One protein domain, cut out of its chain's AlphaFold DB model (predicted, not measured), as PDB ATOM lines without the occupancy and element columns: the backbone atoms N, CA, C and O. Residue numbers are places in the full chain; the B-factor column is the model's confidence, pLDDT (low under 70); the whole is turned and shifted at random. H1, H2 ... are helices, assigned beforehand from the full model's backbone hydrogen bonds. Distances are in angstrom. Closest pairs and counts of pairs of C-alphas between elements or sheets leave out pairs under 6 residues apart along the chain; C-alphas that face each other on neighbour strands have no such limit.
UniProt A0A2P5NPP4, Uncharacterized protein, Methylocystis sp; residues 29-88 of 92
ATOM      1  N   VAL A  29     226.903 168.951 226.655       91.88
ATOM      2  CA  VAL A  29     226.479 169.316 228.019       91.88
ATOM      3  C   VAL A  29     227.644 169.207 229.010       91.88
ATOM      4  O   VAL A  29     228.037 170.244 229.548       91.88
ATOM      5  N   PRO A  30     228.252 168.023 229.249       92.38
ATOM      6  CA  PRO A  30     229.364 167.894 230.183       92.38
ATOM      7  C   PRO A  30     230.567 168.738 229.756       92.38
ATOM      8  O   PRO A  30     231.221 169.318 230.616       92.38
ATOM      9  N   ALA A  31     230.826 168.896 228.453       94.31
ATOM     10  CA  ALA A  31     231.882 169.790 227.984       94.31
ATOM     11  C   ALA A  31     231.615 171.256 228.378       94.31
ATOM     12  O   ALA A  31     232.486 171.923 228.929       94.31
ATOM     13  N   SER A  32     230.393 171.753 228.182       94.88
ATOM     14  CA  SER A  32     230.029 173.112 228.608       94.88
ATOM     15  C   SER A  32     230.144 173.288 230.123       94.88
ATOM     16  O   SER A  32     230.575 174.343 230.589       94.88
ATOM     17  N   VAL A  33     229.808 172.245 230.890       94.75
ATOM     18  CA  VAL A  33     229.947 172.236 232.351       94.75
ATOM     19  C   VAL A  33     231.414 172.343 232.774       94.75
ATOM     20  O   VAL A  33     231.709 173.173 233.629       94.75
ATOM     21  N   ILE A  34     232.340 171.612 232.136       94.88
ATOM     22  CA  ILE A  34     233.793 171.739 232.386       94.88
ATOM     23  C   ILE A  34     234.240 173.194 232.241       94.88
ATOM     24  O   ILE A  34     234.936 173.716 233.111       94.88
ATOM     25  N   THR A  35     233.827 173.863 231.162       94.94
ATOM     26  CA  THR A  35     234.187 175.265 230.918       94.94
ATOM     27  C   THR A  35     233.692 176.172 232.034       94.94
ATOM     28  O   THR A  35     234.469 176.964 232.560       94.94
ATOM     29  N   LEU A  36     232.424 176.039 232.439       93.81
ATOM     30  CA  LEU A  36     231.861 176.870 233.503       93.81
ATOM     31  C   LEU A  36     232.493 176.582 234.870       93.81
ATOM     32  O   LEU A  36     232.826 177.523 235.588       93.81
ATOM     33  N   MET A  37     232.703 175.308 235.210       93.69
ATOM     34  CA  MET A  37     233.400 174.901 236.434       93.69
ATOM     35  C   MET A  37     234.798 175.517 236.486       93.69
ATOM     36  O   MET A  37     235.170 176.115 237.492       93.69
ATOM     37  N   ARG A  38     235.546 175.452 235.381       90.88
ATOM     38  CA  ARG A  38     236.917 175.963 235.310       90.88
ATOM     39  C   ARG A  38     236.999 177.490 235.306       90.88
ATOM     40  O   ARG A  38     237.923 178.045 235.887       90.88
ATOM     41  N   TRP A  39     236.080 178.175 234.630       92.56
ATOM     42  CA  TRP A  39     236.112 179.639 234.508       92.56
ATOM     43  C   TRP A  39     235.609 180.355 235.753       92.56
ATOM     44  O   TRP A  39     236.108 181.428 236.084       92.56
ATOM     45  N   PHE A  40     234.623 179.772 236.429       90.69
ATOM     46  CA  PHE A  40     233.914 180.426 237.525       90.69
ATOM     47  C   PHE A  40     234.086 179.711 238.872       90.69
ATOM     48  O   PHE A  40     233.455 180.123 239.841       90.69
ATOM     49  N   ALA A  41     234.910 178.656 238.942       88.50
ATOM     50  CA  ALA A  41     235.111 177.832 240.141       88.50
ATOM     51  C   ALA A  41     233.780 177.351 240.759       88.50
ATOM     52  O   ALA A  41     233.579 177.372 241.971       88.50
ATOM     53  N   LEU A  42     232.830 176.967 239.900       89.31
ATOM     54  CA  LEU A  42     231.494 176.540 240.315       89.31
ATOM     55  C   LEU A  42     231.474 175.044 240.593       89.31
ATOM     56  O   LEU A  42     232.096 174.272 239.871       89.31
ATOM     57  N   SER A  43     230.657 174.618 241.556       90.25
ATOM     58  CA  SER A  43     230.346 173.197 241.714       90.25
ATOM     59  C   SER A  43     229.655 172.642 240.463       90.25
ATOM     60  O   SER A  43     228.998 173.374 239.714       90.25
ATOM     61  N   TRP A  44     229.754 171.324 240.260       88.62
ATOM     62  CA  TRP A  44     229.128 170.625 239.130       88.62
ATOM     63  C   TRP A  44     227.649 170.998 238.945       88.62
ATOM     64  O   TRP A  44     227.219 171.336 237.844       88.62
ATOM     65  N   TRP A  45     226.875 170.996 240.034       92.44
ATOM     66  CA  TRP A  45     225.442 171.292 239.998       92.44
ATOM     67  C   TRP A  45     225.145 172.733 239.593       92.44
ATOM     68  O   TRP A  45     224.239 172.979 238.798       92.44
ATOM     69  N   LEU A  46     225.923 173.687 240.104       92.38
ATOM     70  CA  LEU A  46     225.729 175.100 239.803       92.38
ATOM     71  C   LEU A  46     226.127 175.416 238.354       92.38
ATOM     72  O   LEU A  46     225.416 176.141 237.657       92.38
ATOM     73  N   ALA A  47     227.206 174.798 237.866       92.75
ATOM     74  CA  ALA A  47     227.605 174.869 236.466       92.75
ATOM     75  C   ALA A  47     226.557 174.234 235.536       92.75
ATOM     76  O   ALA A  47     226.225 174.823 234.509       92.75
ATOM     77  N   LEU A  48     225.969 173.089 235.904       93.31
ATOM     78  CA  LEU A  48     224.903 172.445 235.129       93.31
ATOM     79  C   LEU A  48     223.667 173.346 234.992       93.31
ATOM     80  O   LEU A  48     223.129 173.490 233.891       93.31
ATOM     81  N   ILE A  49     223.253 173.999 236.082       94.69
ATOM     82  CA  ILE A  49     222.169 174.991 236.053       94.69
ATOM     83  C   ILE A  49     222.544 176.153 235.127       94.69
ATOM     84  O   ILE A  49     221.729 176.556 234.299       94.69
ATOM     85  N   GLY A  50     223.780 176.652 235.207       91.56
ATOM     86  CA  GLY A  50     224.281 177.705 234.322       91.56
ATOM     87  C   GLY A  50     224.201 177.329 232.840       91.56
ATOM     88  O   GLY A  50     223.675 178.104 232.040       91.56
ATOM     89  N   VAL A  51     224.639 176.118 232.477       92.31
ATOM     90  CA  VAL A  51     224.517 175.594 231.106       92.31
ATOM     91  C   VAL A  51     223.052 175.563 230.668       92.31
ATOM     92  O   VAL A  51     222.736 176.009 229.563       92.31
ATOM     93  N   PHE A  52     222.147 175.091 231.531       90.38
ATOM     94  CA  PHE A  52     220.722 175.019 231.213       90.38
ATOM     95  C   PHE A  52     220.116 176.410 230.986       90.38
ATOM     96  O   PHE A  52     219.489 176.645 229.954       90.38
ATOM     97  N   VAL A  53     220.374 177.361 231.888       91.00
ATOM     98  CA  VAL A  53     219.881 178.744 231.781       91.00
ATOM     99  C   VAL A  53     220.383 179.409 230.500       91.00
ATOM    100  O   VAL A  53     219.585 179.987 229.763       91.00
ATOM    101  N   VAL A  54     221.675 179.280 230.184       86.81
ATOM    102  CA  VAL A  54     222.247 179.829 228.945       86.81
ATOM    103  C   VAL A  54     221.608 179.177 227.718       86.81
ATOM    104  O   VAL A  54     221.282 179.879 226.763       86.81
ATOM    105  N   SER A  55     221.364 177.865 227.743       84.00
ATOM    106  CA  SER A  55     220.786 177.133 226.606       84.00
ATOM    107  C   SER A  55     219.337 177.520 226.274       84.00
ATOM    108  O   SER A  55     218.918 177.373 225.123       84.00
ATOM    109  N   LEU A  56     218.589 178.064 227.241       86.62
ATOM    110  CA  LEU A  56     217.212 178.529 227.045       86.62
ATOM    111  C   LEU A  56     217.128 179.859 226.283       86.62
ATOM    112  O   LEU A  56     216.063 180.201 225.767       86.62
ATOM    113  N   ILE A  57     218.229 180.614 226.186       87.50
ATOM    114  CA  ILE A  57     218.238 181.916 225.514       87.50
ATOM    115  C   ILE A  57     218.175 181.703 223.988       87.50
ATOM    116  O   ILE A  57     219.088 181.099 223.410       87.50
ATOM    117  N   PRO A  58     217.150 182.223 223.285       80.06
ATOM    118  CA  PRO A  58     217.031 182.057 221.840       80.06
ATOM    119  C   PRO A  58     218.236 182.649 221.108       80.06
ATOM    120  O   PRO A  58     218.658 183.763 221.405       80.06
ATOM    121  N   TYR A  59     218.756 181.921 220.117       78.25
ATOM    122  CA  TYR A  59     219.909 182.278 219.276       78.25
ATOM    123  C   TYR A  59     221.230 182.484 220.035       78.25
ATOM    124  O   TYR A  59     222.159 181.708 219.823       78.25
ATOM    125  N   ALA A  60     221.319 183.455 220.945       80.00
ATOM    126  CA  ALA A  60     222.509 183.727 221.749       80.00
ATOM    127  C   ALA A  60     222.921 182.513 222.597       80.00
ATOM    128  O   ALA A  60     224.094 182.142 222.608       80.00
ATOM    129  N   GLY A  61     221.953 181.832 223.215       81.06
ATOM    130  CA  GLY A  61     222.195 180.630 224.009       81.06
ATOM    131  C   GLY A  61     222.769 179.472 223.201       81.06
ATOM    132  O   GLY A  61     223.631 178.752 223.691       81.06
ATOM    133  N   ARG A  62     222.372 179.329 221.929       81.69
ATOM    134  CA  ARG A  62     222.893 178.275 221.038       81.69
ATOM    135  C   ARG A  62     224.365 178.490 220.705       81.69
ATOM    136  O   ARG A  62     225.145 177.544 220.781       81.69
ATOM    137  N   TYR A  63     224.745 179.720 220.356       87.75
ATOM    138  CA  TYR A  63     226.141 180.047 220.054       87.75
ATOM    139  C   TYR A  63     227.016 180.003 221.305       87.75
ATOM    140  O   TYR A  63     228.120 179.467 221.251       87.75
ATOM    141  N   ALA A  64     226.506 180.496 222.439       87.00
ATOM    142  CA  ALA A  64     227.199 180.408 223.719       87.00
ATOM    143  C   ALA A  64     227.413 178.948 224.137       87.00
ATOM    144  O   ALA A  64     228.535 178.564 224.444       87.00
ATOM    145  N   TYR A  65     226.376 178.110 224.070       89.00
ATOM    146  CA  TYR A  65     226.467 176.678 224.362       89.00
ATOM    147  C   TYR A  65     227.473 175.958 223.451       89.00
ATOM    148  O   TYR A  65     228.315 175.188 223.914       89.00
ATOM    149  N   PHE A  66     227.445 176.250 222.150       89.88
ATOM    150  CA  PHE A  66     228.420 175.697 221.215       89.88
ATOM    151  C   PHE A  66     229.855 176.150 221.543       89.88
ATOM    152  O   PHE A  66     230.763 175.327 221.593       89.88
ATOM    153  N   GLY A  67     230.065 177.430 221.858       92.75
ATOM    154  CA  GLY A  67     231.370 177.935 222.292       92.75
ATOM    155  C   GLY A  67     231.861 177.288 223.591       92.75
ATOM    156  O   GLY A  67     232.992 176.808 223.653       92.75
ATOM    157  N   LEU A  68     230.997 177.212 224.609       94.19
ATOM    158  CA  LEU A  68     231.305 176.590 225.900       94.19
ATOM    159  C   LEU A  68     231.685 175.116 225.736       94.19
ATOM    160  O   LEU A  68     232.659 174.672 226.340       94.19
ATOM    161  N   SER A  69     230.960 174.371 224.901       93.94
ATOM    162  CA  SER A  69     231.264 172.962 224.638       93.94
ATOM    163  C   SER A  69     232.585 172.768 223.887       93.94
ATOM    164  O   SER A  69     233.351 171.881 224.254       93.94
ATOM    165  N   LEU A  70     232.916 173.612 222.904       94.69
ATOM    166  CA  LEU A  70     234.211 173.544 222.212       94.69
ATOM    167  C   LEU A  70     235.389 173.812 223.153       94.69
ATOM    168  O   LEU A  70     236.382 173.085 223.127       94.69
ATOM    169  N   ILE A  71     235.271 174.828 224.008       95.12
ATOM    170  CA  ILE A  71     236.301 175.168 224.999       95.12
ATOM    171  C   ILE A  71     236.457 174.034 226.022       95.12
ATOM    172  O   ILE A  71     237.572 173.661 226.383       95.12
ATOM    173  N   GLY A  72     235.347 173.429 226.435       94.06
ATOM    174  CA  GLY A  72     235.354 172.323 227.384       94.06
ATOM    175  C   GLY A  72     235.999 171.073 226.811       94.06
ATOM    176  O   GLY A  72     236.807 170.433 227.479       94.06
ATOM    177  N   LEU A  73     235.707 170.763 225.545       94.19
ATOM    178  CA  LEU A  73     236.374 169.691 224.808       94.19
ATOM    179  C   LEU A  73     237.871 169.962 224.654       94.19
ATOM    180  O   LEU A  73     238.660 169.031 224.784       94.19
ATOM    181  N   TYR A  74     238.275 171.214 224.427       94.56
ATOM    182  CA  TYR A  74     239.687 171.594 224.401       94.56
ATOM    183  C   TYR A  74     240.376 171.317 225.748       94.56
ATOM    184  O   TYR A  74     241.443 170.701 225.772       94.56
ATOM    185  N   TYR A  75     239.752 171.686 226.874       93.81
ATOM    186  CA  TYR A  75     240.285 171.363 228.202       93.81
ATOM    187  C   TYR A  75     240.329 169.860 228.470       93.81
ATOM    188  O   TYR A  75     241.320 169.364 229.000       93.81
ATOM    189  N   LEU A  76     239.289 169.130 228.069       93.62
ATOM    190  CA  LEU A  76     239.209 167.687 228.244       93.62
ATOM    191  C   LEU A  76     240.274 166.956 227.414       93.62
ATOM    192  O   LEU A  76     240.952 166.071 227.930       93.62
ATOM    193  N   ALA A  77     240.482 167.366 226.160       94.00
ATOM    194  CA  ALA A  77     241.527 166.822 225.299       94.00
ATOM    195  C   ALA A  77     242.928 167.120 225.858       94.00
ATOM    196  O   ALA A  77     243.759 166.217 225.940       94.00
ATOM    197  N   GLY A  78     243.171 168.353 226.319       93.25
ATOM    198  CA  GLY A  78     244.428 168.730 226.975       93.25
ATOM    199  C   GLY A  78     244.687 167.982 228.290       93.25
ATOM    200  O   GLY A  78     245.837 167.792 228.673       93.25
ATOM    201  N   ALA A  79     243.630 167.514 228.955       92.56
ATOM    202  CA  ALA A  79     243.695 166.715 230.176       92.56
ATOM    203  C   ALA A  79     243.799 165.195 229.930       92.56
ATOM    204  O   ALA A  79     243.813 164.425 230.892       92.56
ATOM    205  N   GLY A  80     243.866 164.740 228.674       93.69
ATOM    206  CA  GLY A  80     243.892 163.310 228.342       93.69
ATOM    207  C   GLY A  80     242.557 162.602 228.593       93.69
ATOM    208  O   GLY A  80     242.548 161.429 228.950       93.69
ATOM    209  N   PHE A  81     241.441 163.318 228.427       89.94
ATOM    210  CA  PHE A  81     240.073 162.865 228.711       89.94
ATOM    211  C   PHE A  81     239.778 162.542 230.182       89.94
ATOM    212  O   PHE A  81     238.775 161.905 230.494       89.94
ATOM    213  N   ASP A  82     240.606 163.045 231.096       90.81
ATOM    214  CA  ASP A  82     240.354 163.012 232.533       90.81
ATOM    215  C   ASP A  82     239.523 164.236 232.946       90.81
ATOM    216  O   ASP A  82     239.965 165.383 232.828       90.81
ATOM    217  N   PHE A  83     238.301 163.989 233.423       87.44
ATOM    218  CA  PHE A  83     237.368 165.039 233.824       87.44
ATOM    219  C   PHE A  83     237.896 165.878 234.996       87.44
ATOM    220  O   PHE A  83     237.856 167.108 234.935       87.44
ATOM    221  N   SER A  84     238.421 165.230 236.039       87.88
ATOM    222  CA  SER A  84     238.933 165.893 237.243       87.88
ATOM    223  C   SER A  84     240.115 166.804 236.908       87.88
ATOM    224  O   SER A  84     240.200 167.936 237.383       87.88
ATOM    225  N   ARG A  85     240.994 166.367 236.003       88.69
ATOM    226  CA  ARG A  85     242.082 167.219 235.495       88.69
ATOM    227  C   ARG A  85     241.583 168.340 234.585       88.69
ATOM    228  O   ARG A  85     242.165 169.427 234.583       88.69
ATOM    229  N   ALA A  86     240.526 168.100 233.810       90.19
ATOM    230  CA  ALA A  86     239.969 169.086 232.890       90.19
ATOM    231  C   ALA A  86     239.335 170.278 233.621       90.19
ATOM    232  O   ALA A  86     239.498 171.412 233.164       90.19
ATOM    233  N   VAL A  87     238.662 170.052 234.753       88.75
ATOM    234  CA  VAL A  87     238.058 171.129 235.563       88.75
ATOM    235  C   VAL A  87     239.088 171.887 236.411       88.75
ATOM    236  O   VAL A  87     238.922 173.084 236.644       88.75
ATOM    237  N   GLY A  88     240.200 171.239 236.772       78.19
ATOM    238  CA  GLY A  88     241.282 171.824 237.569       78.19
ATOM    239  C   GLY A  88     241.077 171.687 239.085       78.19
ATOM    240  O   GLY A  88     240.056 171.194 239.543       78.19
TER     241      GLY A  88
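AT A GLANCE: This is residues 29 to 88 of the 92 residues of an uncharacterized protein of Methylocystis sp (UniProt A0A2P5NPP4). The long helix H3 makes the longest axis, and H2 and H3 form a V, meeting where H2 ends and H3 begins. H1 sits inside the V, crossing H3 nearly at a right angle, and the short helix H4 folds back over the other end of H3, so that H1 lies between H2 and H4. The printed part has 60 residues with four named helices, in the order H1, H2, H3, H4, and no named strand; its class is all helix. It is compact, with a radius of gyration of the C-alphas of 10.8 A, and its outline is elongated, spanning 33 by 20 by 14 A.

IN THESE COORDINATES: H1 covers residues 29 to 40 and measures 16.4 A from first to last C-alpha; C-alpha 29 is at (226.479, 169.316, 228.019). H2 covers residues 44 to 55 and also measures 16.4 A. H3, residues 60 to 78, is the longest helix at 27.1 A, from C-alpha 60 at (222.509, 183.727, 221.749) to C-alpha 78 at (244.428, 168.730, 226.975). H4 covers residues 83 to 87 and measures 6.4 A; C-alpha 87 is at (238.058, 171.129, 235.563).

HOW THE PARTS SIT: H1 and H3 are the hubs, touching three other helices each. H1 touches H2, with the C-alphas of Val 33 and Ala 47 closest at 5.4 A. Their lines are only just about perpendicular, at 71 degrees. H1 touches H3 with 29 pairs of C-alphas within 8 A, the closest being those of Ser 32 and Ser 69, 4.2 A apart. These two helices are about perpendicular, at 83 degrees. With residues 34 to 38 alone H1 touches H4, and the closest C-alphas are those of Arg 38 and Val 87, 5.0 A apart. H2 and H3 form a helical hairpin, at a steep tilt of 40 degrees, opposite ways. They touch through residues 51 to 55 of H2 and 61 to 65 of H3 alone, with the C-alphas of Ser 55 and Gly 61 closest at 4.6 A. H3 touches H4 with residues 72 to 78 alone, and the closest C-alphas are those of Leu 76 and Ala 86, 4.9 A apart. H2 and H4 are apart. The helix packing is mostly crossed. In H1, H2, H3 and H4 every O i to N i+4 pair is within hydrogen-bond range.

THE WHOLE: The two C-alphas farthest apart are those of Pro 58 and Gly 80, at 33.4 A. The printed part runs from residue 29 to residue 88 and has no cut. The links from H1 to H2, H2 to H3 and H3 to H4 are tight. The mean pLDDT of the printed part is 90.4, and no printed residue is under 70.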